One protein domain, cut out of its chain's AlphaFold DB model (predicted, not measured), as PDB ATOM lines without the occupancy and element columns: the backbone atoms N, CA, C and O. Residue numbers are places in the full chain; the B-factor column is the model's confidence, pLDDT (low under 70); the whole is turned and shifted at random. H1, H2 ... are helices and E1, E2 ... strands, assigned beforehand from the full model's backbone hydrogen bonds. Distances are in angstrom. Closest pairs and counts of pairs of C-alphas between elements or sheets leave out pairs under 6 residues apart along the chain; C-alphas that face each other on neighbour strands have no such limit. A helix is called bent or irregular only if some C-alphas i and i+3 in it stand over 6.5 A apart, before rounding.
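What this domain is: This is residues 11 to 202 of the 207 residues of an uncharacterized protein of Prolixibacteraceae bacterium (UniProt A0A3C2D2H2). A twisted sheet of four parallel strands has helices H2 and H3 packed over one face, while its other face has no named helix over it. H6 and the long H7 carry this row of helices on past the edge strand E3, and H1, H4 and H5 gather beyond the ends of the strands. Two layers, helices on one face of a sheet, are thus formed by H2 and H3 with the sheet, whose order is E3, E2, E1, E4. The printed part has 192 residues with seven named helices and four named strands, in the order H1 H2 E1 H3 E2 H4 H5 H6 E3 H7 E4, and its class is mixed, helices and strands. It is compact, with a radius of gyration of the C-alphas of 16.4 A, and spans 48 by 40 by 26 A.

How they stand to each other: Residues 11 to 12 pair in parallel with residues 198 to 199 of E4, residues 196 to 201. H1, residues 38 to 46, and H2, residues 51 to 67, only just touch, with 3 pairs of C-alphas within 8 A; the closest are those of Thr 44 and Ile 51, 6.0 A apart. H2 is on the sheet at a height of 8.9 A, over E1, residues 74 to 80, and runs along the strands. E1 and E4 are parallel neighbours, with N 76 and O 197 2.8 A apart, within hydrogen-bond range. H3, residues 81 to 93, is on the same face as H2, at a height of 8.1 A, over E1 and E2, residues 97 to 103. H2 and H3 touch at a steep tilt of 61 degrees, the same way, with the C-alphas of Ala 56 and Ala 90 closest at 4.5 A. E1, H3 and E2 form a strand-helix-strand unit, two parallel neighbour strands with a helix between, and its crossover is right-handed; N 101 and O 77 are 2.8 A apart. H4, residues 109 to 113, is close to H5, residues 120 to 125, but not clearly touching, the C-alphas of Ile 112 and Phe 122 being closest at 7.7 A. H5 touches H3 at a shallow tilt of 16 degrees, with the C-alphas of Glu 82 and Phe 122 closest at 5.8 A. H6, residues 136 to 141, touches H7, residues 163 to 179, at a shallow tilt of 28 degrees, the C-alphas of Ala 141 and Ile 173 being closest at 4.4 A. E3, residues 147 to 151, is the parallel neighbour of E2, with N 149 and O 100 2.8 A apart. E3, H7 and E4 form a split unit, with E2 and E1 between its strands, and its crossover is left-handed. Every O i to N i+4 pair is within hydrogen-bond range in H1, H2, H4 and H6; the counts are 6 of 9 in H3, 11 of 13 in H7 and 0 of 2 in H5, where 2 of 3 O i to N i+3 pairs are within range.

Where its parts are: H1 begins at C-alpha 38, (-15.988, 20.449, -1.686). H2 is 24.3 A long, E1 19.9 A, H3 20.6 A and E2 16.6 A. H3 is irregular, but only just: C-alphas 82 and 85 are 6.6 A apart. H7, 23.9 A long, begins at (-31.481, 38.783, 12.792) and has a kink of 29 degrees near residue 170. E4, 16.2 A long, ends at C-alpha 201, (-26.797, 33.711, -11.936).

The domain as a whole: The C-alphas of Ile 26 and Asn 181 are the two farthest apart, 50.0 A. The printed part has no cut. The links E3 to H7 and H7 to E4 are long, with 11 and 16 residues. The mean pLDDT of the printed part is 85.9; residues 24 to 28, residue 70 and residues 182 to 202 are under 70.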
ATOM      1  N   VAL A  11     -31.936  38.999 -21.819       86.56
ATOM      2  CA  VAL A  11     -31.544  38.171 -20.674       86.56
ATOM      3  C   VAL A  11     -30.391  37.266 -21.077       86.56
ATOM      4  O   VAL A  11     -30.506  36.526 -22.051       86.56
ATOM      5  N   LEU A  12     -29.307  37.308 -20.304       89.50
ATOM      6  CA  LEU A  12     -28.193  36.370 -20.391       89.50
ATOM      7  C   LEU A  12     -28.145  35.554 -19.093       89.50
ATOM      8  O   LEU A  12     -28.038  36.115 -18.004       89.50
ATOM      9  N   ALA A  13     -28.256  34.233 -19.210       90.06
ATOM     10  CA  ALA A  13     -28.335  33.312 -18.077       90.06
ATOM     11  C   ALA A  13     -27.418  32.101 -18.316       90.06
ATOM     12  O   ALA A  13     -27.900  31.045 -18.722       90.06
ATOM     13  N   PRO A  14     -26.095  32.275 -18.167       88.75
ATOM     14  CA  PRO A  14     -25.130  31.198 -18.351       88.75
ATOM     15  C   PRO A  14     -25.142  30.255 -17.141       88.75
ATOM     16  O   PRO A  14     -25.331  30.696 -16.000       88.75
ATOM     17  N   ASP A  15     -24.836  28.981 -17.369       88.44
ATOM     18  CA  ASP A  15     -24.453  28.093 -16.278       88.44
ATOM     19  C   ASP A  15     -22.997  28.361 -15.889       88.44
ATOM     20  O   ASP A  15     -22.083  28.372 -16.714       88.44
ATOM     21  N   MET A  16     -22.780  28.623 -14.602       88.50
ATOM     22  CA  MET A  16     -21.442  28.854 -14.067       88.50
ATOM     23  C   MET A  16     -20.747  27.520 -13.818       88.50
ATOM     24  O   MET A  16     -21.383  26.556 -13.399       88.50
ATOM     25  N   ILE A  17     -19.420  27.475 -13.955       87.31
ATOM     26  CA  ILE A  17     -18.646  26.264 -13.650       87.31
ATOM     27  C   ILE A  17     -19.026  25.679 -12.277       87.31
ATOM     28  O   ILE A  17     -19.028  26.380 -11.262       87.31
ATOM     29  N   GLY A  18     -19.366  24.392 -12.220       82.69
ATOM     30  CA  GLY A  18     -19.842  23.712 -11.010       82.69
ATOM     31  C   GLY A  18     -21.330  23.918 -10.688       82.69
ATOM     32  O   GLY A  18     -21.733  23.601  -9.570       82.69
ATOM     33  N   VAL A  19     -22.131  24.458 -11.611       84.38
ATOM     34  CA  VAL A  19     -23.575  24.724 -11.473       84.38
ATOM     35  C   VAL A  19     -24.315  24.288 -12.747       84.38
ATOM     36  O   VAL A  19     -23.752  24.370 -13.833       84.38
ATOM     37  N   GLY A  20     -25.564  23.823 -12.615       84.00
ATOM     38  CA  GLY A  20     -26.425  23.496 -13.760       84.00
ATOM     39  C   GLY A  20     -25.845  22.385 -14.639       84.00
ATOM     40  O   GLY A  20     -25.432  21.341 -14.123       84.00
ATOM     41  N   GLU A  21     -25.774  22.613 -15.951       84.81
ATOM     42  CA  GLU A  21     -25.143  21.712 -16.927       84.81
ATOM     43  C   GLU A  21     -23.647  21.503 -16.653       84.81
ATOM     44  O   GLU A  21     -23.098  20.436 -16.924       84.81
ATOM     45  N   MET A  22     -23.001  22.499 -16.040       83.31
ATOM     46  CA  MET A  22     -21.611  22.439 -15.588       83.31
ATOM     47  C   MET A  22     -21.490  21.945 -14.141       83.31
ATOM     48  O   MET A  22     -20.437  22.110 -13.517       83.31
ATOM     49  N   GLY A  23     -22.564  21.388 -13.578       77.12
ATOM     50  CA  GLY A  23     -22.627  20.847 -12.228       77.12
ATOM     51  C   GLY A  23     -21.622  19.717 -11.983       77.12
ATOM     52  O   GLY A  23     -20.935  19.254 -12.893       77.12
ATOM     53  N   PRO A  24     -21.533  19.215 -10.741       66.19
ATOM     54  CA  PRO A  24     -20.520  18.233 -10.379       66.19
ATOM     55  C   PRO A  24     -20.619  16.938 -11.190       66.19
ATOM     56  O   PRO A  24     -19.629  16.226 -11.239       66.19
ATOM     57  N   GLY A  25     -21.743  16.631 -11.855       69.50
ATOM     58  CA  GLY A  25     -21.855  15.506 -12.791       69.50
ATOM     59  C   GLY A  25     -21.264  14.207 -12.228       69.50
ATOM     60  O   GLY A  25     -21.585  13.800 -11.109       69.50
ATOM     61  N   ILE A  26     -20.359  13.585 -12.990       60.38
ATOM     62  CA  ILE A  26     -19.527  12.445 -12.554       60.38
ATOM     63  C   ILE A  26     -18.378  12.844 -11.603       60.38
ATOM     64  O   ILE A  26     -17.859  12.014 -10.864       60.38
ATOM     65  N   ASN A  27     -18.013  14.123 -11.569       62.03
ATOM     66  CA  ASN A  27     -16.920  14.725 -10.800       62.03
ATOM     67  C   ASN A  27     -17.359  15.198  -9.400       62.03
ATOM     68  O   ASN A  27     -16.954  16.261  -8.930       62.03
ATOM     69  N   LYS A  28     -18.187  14.413  -8.699       69.31
ATOM     70  CA  LYS A  28     -18.540  14.696  -7.292       69.31
ATOM     71  C   LYS A  28     -17.320  14.582  -6.373       69.31
ATOM     72  O   LYS A  28     -17.160  15.400  -5.465       69.31
ATOM     73  N   GLY A  29     -16.464  13.599  -6.660       76.31
ATOM     74  CA  GLY A  29     -15.348  13.170  -5.822       76.31
ATOM     75  C   GLY A  29     -15.787  12.640  -4.446       76.31
ATOM     76  O   GLY A  29     -16.965  12.370  -4.230       76.31
ATOM     77  N   ASP A  30     -14.831  12.455  -3.540       82.69
ATOM     78  CA  ASP A  30     -15.015  11.893  -2.193       82.69
ATOM     79  C   ASP A  30     -15.500  12.902  -1.131       82.69
ATOM     80  O   ASP A  30     -16.146  12.498  -0.167       82.69
ATOM     81  N   ALA A  31     -15.287  14.209  -1.318       85.12
ATOM     82  CA  ALA A  31     -15.802  15.255  -0.429       85.12
ATOM     83  C   ALA A  31     -17.119  15.859  -0.953       85.12
ATOM     84  O   ALA A  31     -17.205  17.052  -1.263       85.12
ATOM     85  N   TYR A  32     -18.157  15.030  -1.076       84.31
ATOM     86  CA  TYR A  32     -19.497  15.464  -1.478       84.31
ATOM     87  C   TYR A  32     -20.420  15.573  -0.260       84.31
ATOM     88  O   TYR A  32     -20.876  14.566   0.278       84.31
ATOM     89  N   ILE A  33     -20.693  16.801   0.179       85.50
ATOM     90  CA  ILE A  33     -21.412  17.089   1.429       85.50
ATOM     91  C   ILE A  33     -22.671  17.878   1.085       85.50
ATOM     92  O   ILE A  33     -22.578  18.926   0.449       85.50
ATOM     93  N   GLU A  34     -23.837  17.360   1.480       84.31
ATOM     94  CA  GLU A  34     -25.147  18.013   1.297       84.31
ATOM     95  C   GLU A  34     -25.363  18.587  -0.119       84.31
ATOM     96  O   GLU A  34     -25.750  19.737  -0.309       84.31
ATOM     97  N   GLY A  35     -25.056  17.792  -1.148       78.75
ATOM     98  CA  GLY A  35     -25.248  18.205  -2.542       78.75
ATOM     99  C   GLY A  35     -24.128  19.074  -3.129       78.75
ATOM    100  O   GLY A  35     -24.231  19.496  -4.276       78.75
ATOM    101  N   SER A  36     -23.053  19.332  -2.378       81.69
ATOM    102  CA  SER A  36     -21.958  20.226  -2.775       81.69
ATOM    103  C   SER A  36     -20.604  19.512  -2.800       81.69
ATOM    104  O   SER A  36     -20.140  18.987  -1.784       81.69
ATOM    105  N   SER A  37     -19.929  19.532  -3.957       86.38
ATOM    106  CA  SER A  37     -18.575  18.980  -4.103       86.38
ATOM    107  C   SER A  37     -17.530  19.944  -3.540       86.38
ATOM    108  O   SER A  37     -17.126  20.901  -4.201       86.38
ATOM    109  N   HIS A  38     -17.056  19.676  -2.325       89.06
ATOM    110  CA  HIS A  38     -15.988  20.449  -1.686       89.06
ATOM    111  C   HIS A  38     -14.631  20.209  -2.352       89.06
ATOM    112  O   HIS A  38     -13.733  21.042  -2.245       89.06
ATOM    113  N   ASN A  39     -14.498  19.133  -3.127       88.81
ATOM    114  CA  ASN A  39     -13.296  18.865  -3.908       88.81
ATOM    115  C   ASN A  39     -12.994  19.949  -4.932       88.81
ATOM    116  O   ASN A  39     -11.828  20.278  -5.123       88.81
ATOM    117  N   ILE A  40     -14.015  20.561  -5.535       87.88
ATOM    118  CA  ILE A  40     -13.810  21.716  -6.418       87.88
ATOM    119  C   ILE A  40     -13.205  22.880  -5.627       87.88
ATOM    120  O   ILE A  40     -12.258  23.516  -6.088       87.88
ATOM    121  N   TRP A  41     -13.700  23.134  -4.413       90.50
ATOM    122  CA  TRP A  41     -13.152  24.179  -3.553       90.50
ATOM    123  C   TRP A  41     -11.683  23.900  -3.206       90.50
ATOM    124  O   TRP A  41     -10.827  24.738  -3.498       90.50
ATOM    125  N   TYR A  42     -11.363  22.697  -2.718       91.44
ATOM    126  CA  TYR A  42      -9.985  22.284  -2.425       91.44
ATOM    127  C   TYR A  42      -9.068  22.365  -3.650       91.44
ATOM    128  O   TYR A  42      -7.978  22.927  -3.564       91.44
ATOM    129  N   ALA A  43      -9.513  21.876  -4.808       91.38
ATOM    130  CA  ALA A  43      -8.735  21.915  -6.041       91.38
ATOM    131  C   ALA A  43      -8.380  23.350  -6.448       91.38
ATOM    132  O   ALA A  43      -7.242  23.615  -6.837       91.38
ATOM    133  N   THR A  44      -9.314  24.299  -6.302       92.88
ATOM    134  CA  THR A  44      -9.014  25.708  -6.596       92.88
ATOM    135  C   THR A  44      -7.987  26.305  -5.638       92.88
ATOM    136  O   THR A  44      -7.123  27.058  -6.088       92.88
ATOM    137  N   ILE A  45      -7.999  25.912  -4.360       94.88
ATOM    138  CA  ILE A  45      -6.985  26.333  -3.380       94.88
ATOM    139  C   ILE A  45      -5.596  25.856  -3.804       94.88
ATOM    140  O   ILE A  45      -4.647  26.639  -3.774       94.88
ATOM    141  N   LEU A  46      -5.476  24.595  -4.237       95.50
ATOM    142  CA  LEU A  46      -4.197  23.993  -4.631       95.50
ATOM    143  C   LEU A  46      -3.522  24.723  -5.800       95.50
ATOM    144  O   LEU A  46      -2.298  24.727  -5.889       95.50
ATOM    145  N   ILE A  47      -4.300  25.377  -6.665       95.38
ATOM    146  CA  ILE A  47      -3.783  26.189  -7.778       95.38
ATOM    147  C   ILE A  47      -3.698  27.690  -7.445       95.38
ATOM    148  O   ILE A  47      -3.533  28.515  -8.345       95.38
ATOM    149  N   GLY A  48      -3.839  28.075  -6.172       95.25
ATOM    150  CA  GLY A  48      -3.766  29.471  -5.730       95.25
ATOM    151  C   GLY A  48      -4.931  30.334  -6.230       95.25
ATOM    152  O   GLY A  48      -4.755  31.515  -6.551       95.25
ATOM    153  N   ARG A  49      -6.120  29.739  -6.361       95.75
ATOM    154  CA  ARG A  49      -7.356  30.384  -6.821       95.75
ATOM    155  C   ARG A  49      -8.510  30.093  -5.859       95.75
ATOM    156  O   ARG A  49      -8.368  29.404  -4.854       95.75
ATOM    157  N   SER A  50      -9.675  30.634  -6.186       95.56
ATOM    158  CA  SER A  50     -10.949  30.279  -5.571       95.56
ATOM    159  C   SER A  50     -11.981  30.065  -6.670       95.56
ATOM    160  O   SER A  50     -11.968  30.766  -7.685       95.56
ATOM    161  N   ILE A  51     -12.894  29.116  -6.480       93.81
ATOM    162  CA  ILE A  51     -13.977  28.882  -7.443       93.81
ATOM    163  C   ILE A  51     -14.875  30.124  -7.603       93.81
ATOM    164  O   ILE A  51     -15.263  30.446  -8.722       93.81
ATOM    165  N   VAL A  52     -15.120  30.893  -6.531       95.56
ATOM    166  CA  VAL A  52     -15.840  32.180  -6.606       95.56
ATOM    167  C   VAL A  52     -15.084  33.205  -7.453       95.56
ATOM    168  O   VAL A  52     -15.711  33.919  -8.226       95.56
ATOM    169  N   GLY A  53     -13.749  33.239  -7.380       96.25
ATOM    170  CA  GLY A  53     -12.918  34.117  -8.203       96.25
ATOM    171  C   GLY A  53     -12.902  33.707  -9.676       96.25
ATOM    172  O   GLY A  53     -12.955  34.569 -10.549       96.25
ATOM    173  N   ILE A  54     -12.888  32.401  -9.963       96.00
ATOM    174  CA  ILE A  54     -13.021  31.872 -11.330       96.00
ATOM    175  C   ILE A  54     -14.380  32.279 -11.908       96.00
ATOM    176  O   ILE A  54     -14.424  32.948 -12.938       96.00
ATOM    177  N   ARG A  55     -15.469  31.980 -11.188       95.56
ATOM    178  CA  ARG A  55     -16.835  32.348 -11.585       95.56
ATOM    179  C   ARG A  55     -16.988  33.860 -11.757       95.56
ATOM    180  O   ARG A  55     -17.567  34.301 -12.739       95.56
ATOM    181  N   ALA A  56     -16.443  34.669 -10.848       96.81
ATOM    182  CA  ALA A  56     -16.489  36.125 -10.962       96.81
ATOM    183  C   ALA A  56     -15.739  36.629 -12.208       96.81
ATOM    184  O   ALA A  56     -16.203  37.552 -12.871       96.81
ATOM    185  N   GLY A  57     -14.618  35.992 -12.560       96.12
ATOM    186  CA  GLY A  57     -13.908  36.256 -13.811       96.12
ATOM    187  C   GLY A  57     -14.739  35.927 -15.053       96.12
ATOM    188  O   GLY A  57     -14.664  36.649 -16.044       96.12
ATOM    189  N   ASP A  58     -15.563  34.883 -15.005       94.88
ATOM    190  CA  ASP A  58     -16.478  34.548 -16.101       94.88
ATOM    191  C   ASP A  58     -17.615  35.572 -16.212       94.88
ATOM    192  O   ASP A  58     -17.889  36.055 -17.309       94.88
ATOM    193  N   VAL A  59     -18.199  36.007 -15.087       95.19
ATOM    194  CA  VAL A  59     -19.178  37.113 -15.067       95.19
ATOM    195  C   VAL A  59     -18.583  38.387 -15.668       95.19
ATOM    196  O   VAL A  59     -19.224  39.021 -16.503       95.19
ATOM    197  N   PHE A  60     -17.350  38.734 -15.288       94.44
ATOM    198  CA  PHE A  60     -16.629  39.891 -15.821       94.44
ATOM    199  C   PHE A  60     -16.481  39.814 -17.348       94.44
ATOM    200  O   PHE A  60     -16.732  40.788 -18.054       94.44
ATOM    201  N   ARG A  61     -16.105  38.644 -17.885       93.44
ATOM    202  CA  ARG A  61     -15.975  38.441 -19.339       93.44
ATOM    203  C   ARG A  61     -17.313  38.597 -20.050       93.44
ATOM    204  O   ARG A  61     -17.386  39.308 -21.044       93.44
ATOM    205  N   LEU A  62     -18.370  37.985 -19.521       92.81
ATOM    206  CA  LEU A  62     -19.708  38.064 -20.110       92.81
ATOM    207  C   LEU A  62     -20.267  39.488 -20.094       92.81
ATOM    208  O   LEU A  62     -20.843  39.929 -21.086       92.81
ATOM    209  N   ALA A  63     -20.068  40.230 -19.005       92.19
ATOM    210  CA  ALA A  63     -20.423  41.645 -18.942       92.19
ATOM    211  C   ALA A  63     -19.627  42.473 -19.970       92.19
ATOM    212  O   ALA A  63     -20.200  43.329 -20.648       92.19
ATOM    213  N   GLY A  64     -18.341  42.161 -20.162       89.62
ATOM    214  CA  GLY A  64     -17.503  42.745 -21.212       89.62
ATOM    215  C   GLY A  64     -18.036  42.501 -22.628       89.62
ATOM    216  O   GLY A  64     -18.111  43.442 -23.418       89.62
ATOM    217  N   GLU A  65     -18.471  41.277 -22.935       88.75
ATOM    218  CA  GLU A  65     -19.092  40.948 -24.227       88.75
ATOM    219  C   GLU A  65     -20.403  41.717 -24.443       88.75
ATOM    220  O   GLU A  65     -20.623  42.292 -25.510       88.75
ATOM    221  N   LEU A  66     -21.254  41.806 -23.414       87.56
ATOM    222  CA  LEU A  66     -22.498  42.581 -23.475       87.56
ATOM    223  C   LEU A  66     -22.236  44.073 -23.709       87.56
ATOM    224  O   LEU A  66     -22.933  44.706 -24.498       87.56
ATOM    225  N   LYS A  67     -21.207  44.638 -23.074       83.88
ATOM    226  CA  LYS A  67     -20.833  46.049 -23.233       83.88
ATOM    227  C   LYS A  67     -20.432  46.404 -24.670       83.88
ATOM    228  O   LYS A  67     -20.646  47.536 -25.096       83.88
ATOM    229  N   ASN A  68     -19.854  45.463 -25.416       83.12
ATOM    230  CA  ASN A  68     -19.428  45.689 -26.801       83.12
ATOM    231  C   ASN A  68     -20.600  45.723 -27.797       83.12
ATOM    232  O   ASN A  68     -20.420  46.117 -28.950       83.12
ATOM    233  N   ASN A  69     -21.805  45.341 -27.375       79.62
ATOM    234  CA  ASN A  69     -23.002  45.414 -28.200       79.62
ATOM    235  C   ASN A  69     -23.632  46.814 -28.100       79.62
ATOM    236  O   ASN A  69     -24.145  47.208 -27.055       79.62
ATOM    237  N   THR A  70     -23.652  47.552 -29.214       67.69
ATOM    238  CA  THR A  70     -24.115  48.952 -29.285       67.69
ATOM    239  C   THR A  70     -25.583  49.160 -28.893       67.69
ATOM    240  O   THR A  70     -26.000  50.301 -28.706       67.69
ATOM    241  N   GLY A  71     -26.381  48.092 -28.790       75.94
ATOM    242  CA  GLY A  71     -27.775  48.149 -28.345       75.94
ATOM    243  C   GLY A  71     -27.975  48.079 -26.826       75.94
ATOM    244  O   GLY A  71     -29.099  48.271 -26.366       75.94
ATOM    245  N   ILE A  72     -26.930  47.793 -26.042       79.44
ATOM    246  CA  ILE A  72     -27.028  47.612 -24.588       79.44
ATOM    247  C   ILE A  72     -26.588  48.893 -23.881       79.44
ATOM    248  O   ILE A  72     -25.449  49.333 -24.018       79.44
ATOM    249  N   LYS A  73     -27.496  49.490 -23.102       78.94
ATOM    250  CA  LYS A  73     -27.240  50.731 -22.360       78.94
ATOM    251  C   LYS A  73     -26.825  50.469 -20.918       78.94
ATOM    252  O   LYS A  73     -25.904  51.109 -20.420       78.94
ATOM    253  N   ASP A  74     -27.510  49.538 -20.264       86.44
ATOM    254  CA  ASP A  74     -27.318  49.212 -18.855       86.44
ATOM    255  C   ASP A  74     -27.256  47.694 -18.655       86.44
ATOM    256  O   ASP A  74     -28.069  46.943 -19.206       86.44
ATOM    257  N   ILE A  75     -26.315  47.248 -17.819       91.62
ATOM    258  CA  ILE A  75     -26.177  45.847 -17.420       91.62
ATOM    259  C   ILE A  75     -26.585  45.717 -15.948       91.62
ATOM    260  O   ILE A  75     -26.010  46.337 -15.050       91.62
ATOM    261  N   TYR A  76     -27.595  44.887 -15.714       93.00
ATOM    262  CA  TYR A  76     -28.160  44.561 -14.416       93.00
ATOM    263  C   TYR A  76     -27.648  43.186 -14.003       93.00
ATOM    264  O   TYR A  76     -27.892  42.186 -14.674       93.00
ATOM    265  N   GLY A  77     -26.954  43.120 -12.879       94.44
ATOM    266  CA  GLY A  77     -26.605  41.872 -12.226       94.44
ATOM    267  C   GLY A  77     -27.757  41.381 -11.358       94.44
ATOM    268  O   GLY A  77     -28.259  42.115 -10.505       94.44
ATOM    269  N   PHE A  78     -28.142  40.124 -11.520       94.50
ATOM    270  CA  PHE A  78     -29.056  39.428 -10.627       94.50
ATOM    271  C   PHE A  78     -28.419  38.118 -10.170       94.50
ATOM    272  O   PHE A  78     -28.062  37.264 -10.981       94.50
ATOM    273  N   ALA A  79     -28.323  37.929  -8.860       93.94
ATOM    274  CA  ALA A  79     -27.864  36.676  -8.286       93.94
ATOM    275  C   ALA A  79     -28.721  36.282  -7.091       93.94
ATOM    276  O   ALA A  79     -29.282  37.128  -6.389       93.94
ATOM    277  N   ARG A  80     -28.816  34.976  -6.853       91.31
ATOM    278  CA  ARG A  80     -29.580  34.436  -5.732       91.31
ATOM    279  C   ARG A  80     -28.805  33.363  -4.975       91.31
ATOM    280  O   ARG A  80     -28.016  32.632  -5.574       91.31
ATOM    281  N   ASN A  81     -29.056  33.275  -3.668       91.44
ATOM    282  CA  ASN A  81     -28.405  32.342  -2.751       91.44
ATOM    283  C   ASN A  81     -26.873  32.399  -2.890       91.44
ATOM    284  O   ASN A  81     -26.278  33.477  -2.890       91.44
ATOM    285  N   GLU A  82     -26.222  31.247  -3.044       89.88
ATOM    286  CA  GLU A  82     -24.771  31.134  -3.076       89.88
ATOM    287  C   GLU A  82     -24.093  31.769  -4.306       89.88
ATOM    288  O   GLU A  82     -22.872  31.897  -4.313       89.88
ATOM    289  N   MET A  83     -24.845  32.223  -5.318       94.19
ATOM    290  CA  MET A  83     -24.293  32.997  -6.444       94.19
ATOM    291  C   MET A  83     -24.124  34.489  -6.130       94.19
ATOM    292  O   MET A  83     -23.420  35.194  -6.852       94.19
ATOM    293  N   ALA A  84     -24.737  35.001  -5.059       95.38
ATOM    294  CA  ALA A  84     -24.617  36.411  -4.692       95.38
ATOM    295  C   ALA A  84     -23.162  36.866  -4.431       95.38
ATOM    296  O   ALA A  84     -22.768  37.894  -4.989       95.38
ATOM    297  N   PRO A  85     -22.317  36.100  -3.707       96.12
ATOM    298  CA  PRO A  85     -20.890  36.394  -3.588       96.12
ATOM    299  C   PRO A  85     -20.178  36.496  -4.939       96.12
ATOM    300  O   PRO A  85     -19.369  37.399  -5.122       96.12
ATOM    301  N   VAL A  86     -20.485  35.616  -5.899       96.88
ATOM    302  CA  VAL A  86     -19.879  35.643  -7.242       96.88
ATOM    303  C   VAL A  86     -20.159  36.982  -7.920       96.88
ATOM    304  O   VAL A  86     -19.235  37.642  -8.396       96.88
ATOM    305  N   LEU A  87     -21.426  37.407  -7.922       96.94
ATOM    306  CA  LEU A  87     -21.824  38.669  -8.536       96.94
ATOM    307  C   LEU A  87     -21.226  39.877  -7.805       96.94
ATOM    308  O   LEU A  87     -20.798  40.820  -8.468       96.94
ATOM    309  N   LEU A  88     -21.142  39.851  -6.469       97.12
ATOM    310  CA  LEU A  88     -20.471  40.901  -5.692       97.12
ATOM    311  C   LEU A  88     -19.001  41.046  -6.090       97.12
ATOM    312  O   LEU A  88     -18.563  42.154  -6.390       97.12
ATOM    313  N   HIS A  89     -18.262  39.936  -6.150       97.44
ATOM    314  CA  HIS A  89     -16.856  39.952  -6.549       97.44
ATOM    315  C   HIS A  89     -16.690  40.473  -7.975       97.44
ATOM    316  O   HIS A  89     -15.867  41.350  -8.199       97.44
ATOM    317  N   ALA A  90     -17.488  39.995  -8.931       97.06
ATOM    318  CA  ALA A  90     -17.413  40.479 -10.308       97.06
ATOM    319  C   ALA A  90     -17.705  41.984 -10.392       97.06
ATOM    320  O   ALA A  90     -16.939  42.749 -10.974       97.06
ATOM    321  N   THR A  91     -18.781  42.426  -9.738       96.62
ATOM    322  CA  THR A  91     -19.237  43.817  -9.802       96.62
ATOM    323  C   THR A  91     -18.279  44.769  -9.091       96.62
ATOM    324  O   THR A  91     -18.119  45.909  -9.524       96.62
ATOM    325  N   ALA A  92     -17.592  44.334  -8.033       95.75
ATOM    326  CA  ALA A  92     -16.578  45.144  -7.357       95.75
ATOM    327  C   ALA A  92     -15.434  45.567  -8.300       95.75
ATOM    328  O   ALA A  92     -14.901  46.663  -8.140       95.75
ATOM    329  N   PHE A  93     -15.113  44.747  -9.309       93.00
ATOM    330  CA  PHE A  93     -14.045  45.009 -10.281       93.00
ATOM    331  C   PHE A  93     -14.540  45.384 -11.687       93.00
ATOM    332  O   PHE A  93     -13.734  45.822 -12.505       93.00
ATOM    333  N   ASP A  94     -15.841  45.269 -11.968       93.88
ATOM    334  CA  ASP A  94     -16.448  45.690 -13.232       93.88
ATOM    335  C   ASP A  94     -17.429  46.862 -13.039       93.88
ATOM    336  O   ASP A  94     -18.521  46.675 -12.488       93.88
ATOM    337  N   PRO A  95     -17.098  48.079 -13.507       91.44
ATOM    338  CA  PRO A  95     -18.006  49.219 -13.439       91.44
ATOM    339  C   PRO A  95     -19.166  49.145 -14.448       91.44
ATOM    340  O   PRO A  95     -20.083  49.958 -14.350       91.44
ATOM    341  N   SER A  96     -19.139  48.221 -15.418       91.69
ATOM    342  CA  SER A  96     -20.184  48.090 -16.444       91.69
ATOM    343  C   SER A  96     -21.509  47.553 -15.893       91.69
ATOM    344  O   SER A  96     -22.571  47.875 -16.423       91.69
ATOM    345  N   ILE A  97     -21.458  46.799 -14.790       94.44
ATOM    346  CA  ILE A  97     -22.638  46.346 -14.051       94.44
ATOM    347  C   ILE A  97     -23.114  47.508 -13.168       94.44
ATOM    348  O   ILE A  97     -22.508  47.826 -12.136       94.44
ATOM    349  N   THR A  98     -24.192  48.175 -13.592       92.19
ATOM    350  CA  THR A  98     -24.678  49.434 -12.997       92.19
ATOM    351  C   THR A  98     -25.722  49.223 -11.901       92.19
ATOM    352  O   THR A  98     -25.893  50.080 -11.026       92.19
ATOM    353  N   HIS A  99     -26.396  48.074 -11.921       92.69
ATOM    354  CA  HIS A  99     -27.454  47.700 -10.985       92.69
ATOM    355  C   HIS A  99     -27.239  46.269 -10.506       92.69
ATOM    356  O   HIS A  99     -26.955  45.392 -11.313       92.69
ATOM    357  N   VAL A 100     -27.410  46.019  -9.212       95.50
ATOM    358  CA  VAL A 100     -27.219  44.698  -8.610       95.50
ATOM    359  C   VAL A 100     -28.425  44.343  -7.754       95.50
ATOM    360  O   VAL A 100     -28.831  45.118  -6.889       95.50
ATOM    361  N   ALA A 101     -28.977  43.155  -7.969       95.00
ATOM    362  CA  ALA A 101     -29.999  42.553  -7.128       95.00
ATOM    363  C   ALA A 101     -29.493  41.220  -6.566       95.00
ATOM    364  O   ALA A 101     -29.181  40.299  -7.321       95.00
ATOM    365  N   LEU A 102     -29.431  41.124  -5.239       95.00
ATOM    366  CA  LEU A 102     -29.042  39.927  -4.501       95.00
ATOM    367  C   LEU A 102     -30.246  39.414  -3.715       95.00
ATOM    368  O   LEU A 102     -30.742  40.083  -2.805       95.00
ATOM    369  N   ILE A 103     -30.726  38.229  -4.067       93.38
ATOM    370  CA  ILE A 103     -31.893  37.613  -3.431       93.38
ATOM    371  C   ILE A 103     -31.428  36.445  -2.568       93.38
ATOM    372  O   ILE A 103     -30.689  35.591  -3.040       93.38
ATOM    373  N   GLU A 104     -31.843  36.400  -1.307       93.25
ATOM    374  CA  GLU A 104     -31.494  35.322  -0.370       93.25
ATOM    375  C   GLU A 104     -29.974  35.119  -0.198       93.25
ATOM    376  O   GLU A 104     -29.506  34.035   0.141       93.25
ATOM    377  N   SER A 105     -29.173  36.170  -0.421       93.38
ATOM    378  CA  SER A 105     -27.733  36.147  -0.128       93.38
ATOM    379  C   SER A 105     -27.508  35.945   1.363       93.38
ATOM    380  O   SER A 105     -28.197  36.572   2.169       93.38
ATOM    381  N   TYR A 106     -26.502  35.160   1.739       94.44
ATOM    382  CA  TYR A 106     -25.995  35.225   3.105       94.44
ATOM    383  C   TYR A 106     -25.274  36.563   3.324       94.44
ATOM    384  O   TYR A 106     -24.721  37.135   2.376       94.44
ATOM    385  N   SER A 107     -25.354  37.104   4.538       93.19
ATOM    386  CA  SER A 107     -24.917  38.469   4.849       93.19
ATOM    387  C   SER A 107     -23.400  38.635   4.820       93.19
ATOM    388  O   SER A 107     -22.905  39.650   4.338       93.19
ATOM    389  N   SER A 108     -22.664  37.637   5.311       95.69
ATOM    390  CA  SER A 108     -21.220  37.712   5.538       95.69
ATOM    391  C   SER A 108     -20.577  36.319   5.547       95.69
ATOM    392  O   SER A 108     -21.181  35.339   5.989       95.69
ATOM    393  N   CYS A 109     -19.323  36.217   5.099       95.75
ATOM    394  CA  CYS A 109     -18.496  35.023   5.266       95.75
ATOM    395  C   CYS A 109     -18.168  34.743   6.743       95.75
ATOM    396  O   CYS A 109     -18.014  33.579   7.113       95.75
ATOM    397  N   SER A 110     -18.098  35.763   7.603       95.12
ATOM    398  CA  SER A 110     -17.907  35.594   9.051       95.12
ATOM    399  C   SER A 110     -19.033  34.781   9.684       95.12
ATOM    400  O   SER A 110     -18.764  33.928  10.527       95.12
ATOM    401  N   THR A 111     -20.277  34.947   9.224       93.00
ATOM    402  CA  THR A 111     -21.414  34.151   9.725       93.00
ATOM    403  C   THR A 111     -21.282  32.656   9.425       93.00
ATOM    404  O   THR A 111     -21.804  31.839  10.174       93.00
ATOM    405  N   ILE A 112     -20.551  32.276   8.370       93.69
ATOM    406  CA  ILE A 112     -20.235  30.871   8.065       93.69
ATOM    407  C   ILE A 112     -19.212  30.345   9.075       93.69
ATOM    408  O   ILE A 112     -19.374  29.258   9.618       93.69
ATOM    409  N   VAL A 113     -18.160  31.122   9.348       93.00
ATOM    410  CA  VAL A 113     -17.060  30.709  10.236       93.00
ATOM    411  C   VAL A 113     -17.505  30.617  11.695       93.00
ATOM    412  O   VAL A 113     -17.102  29.701  12.408       93.00
ATOM    413  N   LEU A 114     -18.330  31.562  12.146       92.06
ATOM    414  CA  LEU A 114     -18.802  31.631  13.529       92.06
ATOM    415  C   LEU A 114     -19.932  30.639  13.827       92.06
ATOM    416  O   LEU A 114     -20.263  30.415  14.991       92.06
ATOM    417  N   ASN A 115     -20.512  30.018  12.799       90.31
ATOM    418  CA  ASN A 115     -21.626  29.103  12.959       90.31
ATOM    419  C   ASN A 115     -21.185  27.650  12.794       90.31
ATOM    420  O   ASN A 115     -20.809  27.207  11.715       90.31
ATOM    421  N   ARG A 116     -21.301  26.865  13.869       89.06
ATOM    422  CA  ARG A 116     -20.958  25.435  13.856       89.06
ATOM    423  C   ARG A 116     -21.763  24.623  12.831       89.06
ATOM    424  O   ARG A 116     -21.273  23.596  12.372       89.06
ATOM    425  N   PHE A 117     -22.985  25.049  12.519       90.44
ATOM    426  CA  PHE A 117     -23.921  24.327  11.654       90.44
ATOM    427  C   PHE A 117     -24.196  25.078  10.348       90.44
ATOM    428  O   PHE A 117     -25.305  24.996   9.819       90.44
ATOM    429  N   TYR A 118     -23.184  25.800   9.853       92.56
ATOM    430  CA  TYR A 118     -23.252  26.531   8.592       92.56
ATOM    431  C   TYR A 118     -23.713  25.639   7.434       92.56
ATOM    432  O   TYR A 118     -23.464  24.433   7.409       92.56
ATOM    433  N   LYS A 119     -24.346  26.250   6.428       92.62
ATOM    434  CA  LYS A 119     -24.790  25.558   5.217       92.62
ATOM    435  C   LYS A 119     -23.572  25.180   4.355       92.62
ATOM    436  O   LYS A 119     -22.930  26.083   3.808       92.62
ATOM    437  N   PRO A 120     -23.256  23.886   4.148       91.00
ATOM    438  CA  PRO A 120     -22.028  23.464   3.468       91.00
ATOM    439  C   PRO A 120     -21.868  24.009   2.045       91.00
ATOM    440  O   PRO A 120     -20.756  24.304   1.610       91.00
ATOM    441  N   SER A 121     -22.975  24.225   1.325       89.44
ATOM    442  CA  SER A 121     -22.945  24.773  -0.036       89.44
ATOM    443  C   SER A 121     -22.360  26.188  -0.125       89.44
ATOM    444  O   SER A 121     -21.892  26.596  -1.191       89.44
ATOM    445  N   PHE A 122     -22.335  26.944   0.978       93.06
ATOM    446  CA  PHE A 122     -21.772  28.293   0.995       93.06
ATOM    447  C   PHE A 122     -20.247  28.305   0.902       93.06
ATOM    448  O   PHE A 122     -19.699  29.250   0.336       93.06
ATOM    449  N   ILE A 123     -19.558  27.243   1.341       92.12
ATOM    450  CA  ILE A 123     -18.089  27.137   1.267       92.12
ATOM    451  C   ILE A 123     -17.597  27.278  -0.170       92.12
ATOM    452  O   ILE A 123     -16.624  27.994  -0.419       92.12
ATOM    453  N   LEU A 124     -18.330  26.705  -1.130       89.81
ATOM    454  CA  LEU A 124     -18.037  26.826  -2.557       89.81
ATOM    455  C   LEU A 124     -18.080  28.261  -3.075       89.81
ATOM    456  O   LEU A 124     -17.720  28.484  -4.217       89.81
ATOM    457  N   ASN A 125     -18.535  29.241  -2.304       91.00
ATOM    458  CA  ASN A 125     -18.573  30.631  -2.744       91.00
ATOM    459  C   ASN A 125     -17.779  31.551  -1.808       91.00
ATOM    460  O   ASN A 125     -18.012  32.755  -1.778       91.00
ATOM    461  N   THR A 126     -16.807  30.979  -1.088       94.31
ATOM    462  CA  THR A 126     -15.848  31.702  -0.246       94.31
ATOM    463  C   THR A 126     -14.482  31.827  -0.920       94.31
ATOM    464  O   THR A 126     -14.043  30.941  -1.664       94.31
ATOM    465  N   VAL A 127     -13.778  32.928  -0.640       96.00
ATOM    466  CA  VAL A 127     -12.362  33.082  -0.990       96.00
ATOM    467  C   VAL A 127     -11.507  32.641   0.207       96.00
ATOM    468  O   VAL A 127     -11.675  33.180   1.305       96.00
ATOM    469  N   PRO A 128     -10.570  31.692   0.028       93.44
ATOM    470  CA  PRO A 128      -9.649  31.277   1.080       93.44
ATOM    471  C   PRO A 128      -8.889  32.475   1.656       93.44
ATOM    472  O   PRO A 128      -8.217  33.207   0.933       93.44
ATOM    473  N   GLY A 129      -9.001  32.678   2.969       93.31
ATOM    474  CA  GLY A 129      -8.337  33.782   3.663       93.31
ATOM    475  C   GLY A 129      -8.987  35.161   3.499       93.31
ATOM    476  O   GLY A 129      -8.399  36.116   4.000       93.31
ATOM    477  N   ALA A 130     -10.173  35.279   2.877       95.25
ATOM    478  CA  ALA A 130     -10.882  36.557   2.700       95.25
ATOM    479  C   ALA A 130     -10.956  37.384   3.982       95.25
ATOM    480  O   ALA A 130     -10.505  38.523   3.982       95.25
ATOM    481  N   LEU A 131     -11.406  36.777   5.087       96.44
ATOM    482  CA  LEU A 131     -11.635  37.457   6.369       96.44
ATOM    483  C   LEU A 131     -10.374  38.058   7.016       96.44
ATOM    484  O   LEU A 131     -10.472  38.763   8.013       96.44
ATOM    485  N   LYS A 132      -9.180  37.801   6.468       96.50
ATOM    486  CA  LYS A 132      -7.953  38.513   6.860       96.50
ATOM    487  C   LYS A 132      -7.836  39.900   6.216       96.50
ATOM    488  O   LYS A 132      -6.955  40.661   6.600       96.50
ATOM    489  N   ALA A 133      -8.661  40.194   5.214       96.06
ATOM    490  CA  ALA A 133      -8.595  41.395   4.391       96.06
ATOM    491  C   ALA A 133      -9.960  42.081   4.200       96.06
ATOM    492  O   ALA A 133     -10.002  43.306   4.215       96.06
ATOM    493  N   TYR A 134     -11.046  41.327   3.997       96.88
ATOM    494  CA  TYR A 134     -12.400  41.855   3.781       96.88
ATOM    495  C   TYR A 134     -13.487  40.795   4.038       96.88
ATOM    496  O   TYR A 134     -13.210  39.594   4.099       96.88
ATOM    497  N   ASP A 135     -14.739  41.244   4.095       97.38
ATOM    498  CA  ASP A 135     -15.949  40.421   4.097       97.38
ATOM    499  C   ASP A 135     -16.965  40.881   3.011       97.38
ATOM    500  O   ASP A 135     -16.785  41.900   2.341       97.38
ATOM    501  N   LEU A 136     -18.046  40.127   2.780       97.00
ATOM    502  CA  LEU A 136     -19.076  40.449   1.782       97.00
ATOM    503  C   LEU A 136     -19.763  41.806   2.004       97.00
ATOM    504  O   LEU A 136     -20.003  42.488   1.003       97.00
ATOM    505  N   PRO A 137     -20.055  42.249   3.247       97.50
ATOM    506  CA  PRO A 137     -20.565  43.595   3.478       97.50
ATOM    507  C   PRO A 137     -19.612  44.691   2.998       97.50
ATOM    508  O   PRO A 137     -20.082  45.704   2.483       97.50
ATOM    509  N   ASP A 138     -18.294  44.478   3.085       97.50
ATOM    510  CA  ASP A 138     -17.297  45.437   2.595       97.50
ATOM    511  C   ASP A 138     -17.332  45.537   1.065       97.50
ATOM    512  O   ASP A 138     -17.339  46.638   0.510       97.50
ATOM    513  N   LEU A 139     -17.434  44.395   0.371       96.25
ATOM    514  CA  LEU A 139     -17.601  44.363  -1.089       96.25
ATOM    515  C   LEU A 139     -18.916  45.009  -1.530       96.25
ATOM    516  O   LEU A 139     -18.950  45.754  -2.506       96.25
ATOM    517  N   ALA A 140     -20.014  44.744  -0.825       97.25
ATOM    518  CA  ALA A 140     -21.301  45.357  -1.124       97.25
ATOM    519  C   ALA A 140     -21.277  46.876  -0.871       97.25
ATOM    520  O   ALA A 140     -21.794  47.652  -1.678       97.25
ATOM    521  N   ALA A 141     -20.628  47.318   0.209       96.69
ATOM    522  CA  ALA A 141     -20.407  48.726   0.517       96.69
ATOM    523  C   ALA A 141     -19.562  49.430  -0.557       96.69
ATOM    524  O   ALA A 141     -19.860  50.571  -0.923       96.69
ATOM    525  N   SER A 142     -18.556  48.750  -1.120       95.88
ATOM    526  CA  SER A 142     -17.700  49.305  -2.176       95.88
ATOM    527  C   SER A 142     -18.432  49.537  -3.501       95.88
ATOM    528  O   SER A 142     -17.893  50.199  -4.388       95.88
ATOM    529  N   LEU A 143     -19.654  49.015  -3.666       95.81
ATOM    530  CA  LEU A 143     -20.456  49.261  -4.863       95.81
ATOM    531  C   LEU A 143     -21.079  50.660  -4.881       95.81
ATOM    532  O   LEU A 143     -21.437  51.128  -5.964       95.81
ATOM    533  N   ALA A 144     -21.194  51.342  -3.737       94.31
ATOM    534  CA  ALA A 144     -21.779  52.676  -3.665       94.31
ATOM    535  C   ALA A 144     -21.042  53.663  -4.603       94.31
ATOM    536  O   ALA A 144     -19.810  53.719  -4.586       94.31
ATOM    537  N   PRO A 145     -21.760  54.477  -5.405       93.38
ATOM    538  CA  PRO A 145     -23.203  54.744  -5.359       93.38
ATOM    539  C   PRO A 145     -24.067  53.885  -6.310       93.38
ATOM    540  O   PRO A 145     -25.210  54.244  -6.584       93.38
ATOM    541  N   ARG A 146     -23.568  52.770  -6.860       92.94
ATOM    542  CA  ARG A 146     -24.357  51.926  -7.780       92.94
ATOM    543  C   ARG A 146     -25.602  51.372  -7.101       92.94
ATOM    544  O   ARG A 146     -25.596  51.130  -5.897       92.94
ATOM    545  N   LYS A 147     -26.685  51.151  -7.850       92.88
ATOM    546  CA  LYS A 147     -27.943  50.691  -7.245       92.88
ATOM    547  C   LYS A 147     -27.797  49.238  -6.792       92.88
ATOM    548  O   LYS A 147     -27.629  48.355  -7.625       92.88
ATOM    549  N   LEU A 148     -27.891  49.009  -5.486       94.94
ATOM    550  CA  LEU A 148     -27.864  47.686  -4.870       94.94
ATOM    551  C   LEU A 148     -29.203  47.422  -4.175       94.94
ATOM    552  O   LEU A 148     -29.651  48.222  -3.352       94.94
ATOM    553  N   LEU A 149     -29.818  46.295  -4.517       94.75
ATOM    554  CA  LEU A 149     -30.979  45.720  -3.852       94.75
ATOM    555  C   LEU A 149     -30.550  44.412  -3.189       94.75
ATOM    556  O   LEU A 149     -30.031  43.521  -3.858       94.75
ATOM    557  N   MET A 150     -30.823  44.274  -1.895       94.25
ATOM    558  CA  MET A 150     -30.691  43.007  -1.181       94.25
ATOM    559  C   MET A 150     -32.038  42.655  -0.559       94.25
ATOM    560  O   MET A 150     -32.643  43.490   0.109       94.25
ATOM    561  N   SER A 151     -32.525  41.437  -0.787       91.94
ATOM    562  CA  SER A 151     -33.810  40.976  -0.252       91.94
ATOM    563  C   SER A 151     -33.702  39.554   0.276       91.94
ATOM    564  O   SER A 151     -32.999  38.734  -0.308       91.94
ATOM    565  N   GLY A 152     -34.397  39.263   1.377       92.06
ATOM    566  CA  GLY A 152     -34.407  37.932   1.990       92.06
ATOM    567  C   GLY A 152     -33.051  37.479   2.537       92.06
ATOM    568  O   GLY A 152     -32.793  36.285   2.544       92.06
ATOM    569  N   VAL A 153     -32.182  38.412   2.941       94.00
ATOM    570  CA  VAL A 153     -30.815  38.124   3.419       94.00
ATOM    571  C   VAL A 153     -30.824  37.083   4.545       94.00
ATOM    572  O   VAL A 153     -31.705  37.107   5.406       94.00
ATOM    573  N   THR A 154     -29.851  36.172   4.514       94.56
ATOM    574  CA  THR A 154     -29.726  35.035   5.436       94.56
ATOM    575  C   THR A 154     -28.426  35.074   6.244       94.56
ATOM    576  O   THR A 154     -27.502  35.822   5.930       94.56
ATOM    577  N   ASP A 155     -28.364  34.268   7.297       93.44
ATOM    578  CA  ASP A 155     -27.174  33.959   8.082       93.44
ATOM    579  C   ASP A 155     -26.350  32.827   7.432       93.44
ATOM    580  O   ASP A 155     -26.694  32.293   6.372       93.44
ATOM    581  N   GLY A 156     -25.263  32.414   8.090       92.12
ATOM    582  CA  GLY A 156     -24.389  31.329   7.630       92.12
ATOM    583  C   GLY A 156     -25.068  29.957   7.519       92.12
ATOM    584  O   GLY A 156     -24.523  29.067   6.865       92.12
ATOM    585  N   ASN A 157     -26.266  29.779   8.088       92.38
ATOM    586  CA  ASN A 157     -27.083  28.566   7.958       92.38
ATOM    587  C   ASN A 157     -28.070  28.651   6.785       92.38
ATOM    588  O   ASN A 157     -28.848  27.722   6.560       92.38
ATOM    589  N   GLY A 158     -28.066  29.759   6.040       91.00
ATOM    590  CA  GLY A 158     -29.014  30.016   4.962       91.00
ATOM    591  C   GLY A 158     -30.432  30.263   5.471       91.00
ATOM    592  O   GLY A 158     -31.392  30.015   4.742       91.00
ATOM    593  N   LYS A 159     -30.583  30.712   6.723       91.94
ATOM    594  CA  LYS A 159     -31.870  31.075   7.322       91.94
ATOM    595  C   LYS A 159     -31.872  32.545   7.715       91.94
ATOM    596  O   LYS A 159     -30.834  33.174   7.822       91.94
ATOM    597  N   ASN A 160     -33.049  33.111   7.936       87.56
ATOM    598  CA  ASN A 160     -33.173  34.437   8.537       87.56
ATOM    599  C   ASN A 160     -33.532  34.270  10.020       87.56
ATOM    600  O   ASN A 160     -34.666  34.525  10.421       87.56
ATOM    601  N   MET A 161     -32.607  33.687  10.792       88.81
ATOM    602  CA  MET A 161     -32.798  33.422  12.223       88.81
ATOM    603  C   MET A 161     -31.903  34.311  13.084       88.81
ATOM    604  O   MET A 161     -32.383  34.859  14.074       88.81
ATOM    605  N   ASP A 162     -30.640  34.500  12.695       89.06
ATOM    606  CA  ASP A 162     -29.728  35.427  13.373       89.06
ATOM    607  C   ASP A 162     -29.910  36.874  12.880       89.06
ATOM    608  O   ASP A 162     -29.092  37.451  12.161       89.06
ATOM    609  N   ILE A 163     -31.056  37.452  13.238       90.44
ATOM    610  CA  ILE A 163     -31.481  38.783  12.792       90.44
ATOM    611  C   ILE A 163     -30.502  39.873  13.262       90.44
ATOM    612  O   ILE A 163     -30.270  40.840  12.535       90.44
ATOM    613  N   GLU A 164     -29.902  39.726  14.446       91.88
ATOM    614  CA  GLU A 164     -28.943  40.696  14.989       91.88
ATOM    615  C   GLU A 164     -27.631  40.713  14.198       91.88
ATOM    616  O   GLU A 164     -27.176  41.795  13.801       91.88
ATOM    617  N   SER A 165     -27.055  39.540  13.896       91.25
ATOM    618  CA  SER A 165     -25.865  39.461  13.040       91.25
ATOM    619  C   SER A 165     -26.159  40.019  11.650       91.25
ATOM    620  O   SER A 165     -25.423  40.877  11.163       91.25
ATOM    621  N   ILE A 166     -27.284  39.626  11.038       92.19
ATOM    622  CA  ILE A 166     -27.685  40.119   9.711       92.19
ATOM    623  C   ILE A 166     -27.844  41.646   9.719       92.19
ATOM    624  O   ILE A 166     -27.411  42.327   8.787       92.19
ATOM    625  N   HIS A 167     -28.453  42.224  10.758       93.69
ATOM    626  CA  HIS A 167     -28.591  43.676  10.867       93.69
ATOM    627  C   HIS A 167     -27.251  44.391  10.995       93.69
ATOM    628  O   HIS A 167     -27.088  45.450  10.383       93.69
ATOM    629  N   THR A 168     -26.321  43.818  11.756       95.38
ATOM    630  CA  THR A 168     -24.965  44.348  11.935       95.38
ATOM    631  C   THR A 168     -24.218  44.370  10.606       95.38
ATOM    632  O   THR A 168     -23.718  45.417  10.196       95.38
ATOM    633  N   ASP A 169     -24.252  43.262   9.868       94.81
ATOM    634  CA  ASP A 169     -23.626  43.152   8.549       94.81
ATOM    635  C   ASP A 169     -24.229  44.156   7.553       94.81
ATOM    636  O   ASP A 169     -23.521  44.895   6.865       94.81
ATOM    637  N   LEU A 170     -25.561  44.265   7.509       94.62
ATOM    638  CA  LEU A 170     -26.248  45.214   6.627       94.62
ATOM    639  C   LEU A 170     -26.018  46.681   7.022       94.62
ATOM    640  O   LEU A 170     -26.179  47.570   6.177       94.62
ATOM    641  N   ALA A 171     -25.674  46.972   8.278       95.56
ATOM    642  CA  ALA A 171     -25.390  48.332   8.726       95.56
ATOM    643  C   ALA A 171     -24.125  48.897   8.061       95.56
ATOM    644  O   ALA A 171     -24.114  50.081   7.711       95.56
ATOM    645  N   ILE A 172     -23.114  48.058   7.805       96.00
ATOM    646  CA  ILE A 172     -21.885  48.434   7.085       96.00
ATOM    647  C   ILE A 172     -22.245  48.981   5.696       96.00
ATOM    648  O   ILE A 172     -21.873  50.099   5.330       96.00
ATOM    649  N   ILE A 173     -23.076  48.236   4.963       96.06
ATOM    650  CA  ILE A 173     -23.528  48.590   3.613       96.06
ATOM    651  C   ILE A 173     -24.345  49.885   3.643       96.06
ATOM    652  O   ILE A 173     -24.072  50.824   2.894       96.06
ATOM    653  N   LYS A 174     -25.336  49.976   4.539       93.31
ATOM    654  CA  LYS A 174     -26.197  51.164   4.660       93.31
ATOM    655  C   LYS A 174     -25.393  52.426   4.956       93.31
ATOM    656  O   LYS A 174     -25.664  53.461   4.349       93.31
ATOM    657  N   THR A 175     -24.403  52.330   5.840       94.62
ATOM    658  CA  THR A 175     -23.537  53.453   6.218       94.62
ATOM    659  C   THR A 175     -22.756  53.973   5.012       94.62
ATOM    660  O   THR A 175     -22.739  55.177   4.759       94.62
ATOM    661  N   ALA A 176     -22.180  53.078   4.202       93.50
ATOM    662  CA  ALA A 176     -21.453  53.463   2.992       93.50
ATOM    663  C   ALA A 176     -22.348  54.172   1.958       93.50
ATOM    664  O   ALA A 176     -21.949  55.179   1.369       93.50
ATOM    665  N   TYR A 177     -23.580  53.692   1.771       91.50
ATOM    666  CA  TYR A 177     -24.552  54.316   0.866       91.50
ATOM    667  C   TYR A 177     -25.017  55.691   1.365       91.50
ATOM    668  O   TYR A 177     -25.050  56.646   0.586       91.50
ATOM    669  N   GLN A 178     -25.292  55.823   2.667       91.06
ATOM    670  CA  GLN A 178     -25.643  57.102   3.292       91.06
ATOM    671  C   GLN A 178     -24.524  58.135   3.145       91.06
ATOM    672  O   GLN A 178     -24.794  59.268   2.755       91.06
ATOM    673  N   TYR A 179     -23.268  57.737   3.370       89.75
ATOM    674  CA  TYR A 179     -22.107  58.617   3.207       89.75
ATOM    675  C   TYR A 179     -21.976  59.172   1.778       89.75
ATOM    676  O   TYR A 179     -21.512  60.290   1.571       89.75
ATOM    677  N   ARG A 180     -22.422  58.413   0.769       82.06
ATOM    678  CA  ARG A 180     -22.419  58.820  -0.644       82.06
ATOM    679  C   ARG A 180     -23.695  59.565  -1.073       82.06
ATOM    680  O   ARG A 180     -23.888  59.757  -2.272       82.06
ATOM    681  N   ASN A 181     -24.554  59.980  -0.133       75.25
ATOM    682  CA  ASN A 181     -25.879  60.570  -0.386       75.25
ATOM    683  C   ASN A 181     -26.777  59.698  -1.286       75.25
ATOM    684  O   ASN A 181     -27.609  60.208  -2.036       75.25
ATOM    685  N   PHE A 182     -26.614  58.374  -1.222       65.56
ATOM    686  CA  PHE A 182     -27.363  57.419  -2.029       65.56
ATOM    687  C   PHE A 182     -28.267  56.554  -1.153       65.56
ATOM    688  O   PHE A 182     -27.899  56.118  -0.063       65.56
ATOM    689  N   ARG A 183     -29.487  56.289  -1.628       58.66
ATOM    690  CA  ARG A 183     -30.447  55.477  -0.879       58.66
ATOM    691  C   ARG A 183     -30.173  53.997  -1.136       58.66
ATOM    692  O   ARG A 183     -30.286  53.534  -2.266       58.66
ATOM    693  N   PHE A 184     -29.834  53.263  -0.080       53.69
ATOM    694  CA  PHE A 184     -29.892  51.803  -0.086       53.69
ATOM    695  C   PHE A 184     -31.367  51.372  -0.143       53.69
ATOM    696  O   PHE A 184     -32.168  51.808   0.692       53.69
ATOM    697  N   PHE A 185     -31.754  50.576  -1.142       56.72
ATOM    698  CA  PHE A 185     -33.147  50.171  -1.332       56.72
ATOM    699  C   PHE A 185     -33.419  48.853  -0.620       56.72
ATOM    700  O   PHE A 185     -32.815  47.834  -0.937       56.72
ATOM    701  N   ASN A 186     -34.373  48.886   0.314       41.44
ATOM    702  CA  ASN A 186     -34.804  47.694   1.036       41.44
ATOM    703  C   ASN A 186     -36.085  47.062   0.469       41.44
ATOM    704  O   ASN A 186     -36.389  45.960   0.895       41.44
ATOM    705  N   HIS A 187     -36.826  47.705  -0.451       36.75
ATOM    706  CA  HIS A 187     -38.000  47.149  -1.157       36.75
ATOM    707  C   HIS A 187     -38.157  47.772  -2.568       36.75
ATOM    708  O   HIS A 187     -37.764  48.920  -2.772       36.75
ATOM    709  N   SER A 188     -38.699  46.964  -3.497       31.92
ATOM    710  CA  SER A 188     -39.111  47.205  -4.905       31.92
ATOM    711  C   SER A 188     -38.372  48.288  -5.714       31.92
ATOM    712  O   SER A 188     -38.651  49.480  -5.622       31.92
ATOM    713  N   VAL A 189     -37.497  47.837  -6.623       40.94
ATOM    714  CA  VAL A 189     -36.878  48.662  -7.674       40.94
ATOM    715  C   VAL A 189     -37.800  48.705  -8.897       40.94
ATOM    716  O   VAL A 189     -38.172  47.661  -9.429       40.94
ATOM    717  N   ILE A 190     -38.161  49.909  -9.349       35.66
ATOM    718  CA  ILE A 190     -38.878  50.133 -10.613       35.66
ATOM    719  C   ILE A 190     -37.861  50.007 -11.756       35.66
ATOM    720  O   ILE A 190     -36.886  50.758 -11.797       35.66
ATOM    721  N   LEU A 191     -38.069  49.041 -12.652       42.16
ATOM    722  CA  LEU A 191     -37.214  48.782 -13.814       42.16
ATOM    723  C   LEU A 191     -37.852  49.393 -15.068       42.16
ATOM    724  O   LEU A 191     -39.028  49.155 -15.333       42.16
ATOM    725  N   THR A 192     -37.088  50.160 -15.843       41.16
ATOM    726  CA  THR A 192     -37.512  50.679 -17.154       41.16
ATOM    727  C   THR A 192     -37.003  49.750 -18.259       41.16
ATOM    728  O   THR A 192     -35.827  49.394 -18.258       41.16
ATOM    729  N   SER A 193     -37.891  49.337 -19.166       43.88
ATOM    730  CA  SER A 193     -37.730  48.199 -20.089       43.88
ATOM    731  C   SER A 193     -36.809  48.416 -21.285       43.88
ATOM    732  O   SER A 193     -36.341  47.449 -21.878       43.88
ATOM    733  N   GLU A 194     -36.543  49.655 -21.681       38.44
ATOM    734  CA  GLU A 194     -35.817  49.899 -22.925       38.44
ATOM    735  C   GLU A 194     -34.294  49.883 -22.675       38.44
ATOM    736  O   GLU A 194     -33.769  50.689 -21.907       38.44
ATOM    737  N   TYR A 195     -33.585  48.952 -23.333       40.12
ATOM    738  CA  TYR A 195     -32.109  48.847 -23.434       40.12
ATOM    739  C   TYR A 195     -31.328  48.256 -22.241       40.12
ATOM    740  O   TYR A 195     -30.122  48.484 -22.108       40.12
ATOM    741  N   SER A 196     -31.987  47.465 -21.396       42.41
ATOM    742  CA  SER A 196     -31.399  46.866 -20.189       42.41
ATOM    743  C   SER A 196     -31.181  45.348 -20.335       42.41
ATOM    744  O   SER A 196     -32.108  44.633 -20.730       42.41
ATOM    745  N   VAL A 197     -29.985  44.840 -19.996       49.09
ATOM    746  CA  VAL A 197     -29.688  43.392 -19.952       49.09
ATOM    747  C   VAL A 197     -29.598  42.892 -18.528       49.09
ATOM    748  O   VAL A 197     -28.896  43.485 -17.718       49.09
ATOM    749  N   PHE A 198     -30.247  41.768 -18.240       54.69
ATOM    750  CA  PHE A 198     -30.068  41.070 -16.974       54.69
ATOM    751  C   PHE A 198     -29.122  39.883 -17.120       54.69
ATOM    752  O   PHE A 198     -29.396  38.953 -17.879       54.69
ATOM    753  N   LEU A 199     -28.049  39.905 -16.338       55.62
ATOM    754  CA  LEU A 199     -27.204  38.756 -16.055       55.62
ATOM    755  C   LEU A 199     -27.829  37.983 -14.896       55.62
ATOM    756  O   LEU A 199     -27.812  38.458 -13.759       55.62
ATOM    757  N   PHE A 200     -28.399  36.817 -15.183       56.53
ATOM    758  CA  PHE A 200     -28.925  35.924 -14.156       56.53
ATOM    759  C   PHE A 200     -27.892  34.874 -13.791       56.53
ATOM    760  O   PHE A 200     -27.479  34.086 -14.635       56.53
ATOM    761  N   PHE A 201     -27.571  34.804 -12.505       50.62
ATOM    762  CA  PHE A 201     -26.797  33.711 -11.936       50.62
ATOM    763  C   PHE A 201     -27.648  32.999 -10.884       50.62
ATOM    764  O   PHE A 201     -27.940  33.547  -9.816       50.62
ATOM    765  N   TYR A 202     -28.082  31.778 -11.195       38.62
ATOM    766  CA  TYR A 202     -28.837  30.924 -10.280       38.62
ATOM    767  C   TYR A 202     -28.275  29.504 -10.275       38.62
ATOM    768  O   TYR A 202     -27.786  29.021 -11.288       38.62
TER     769      TYR A 202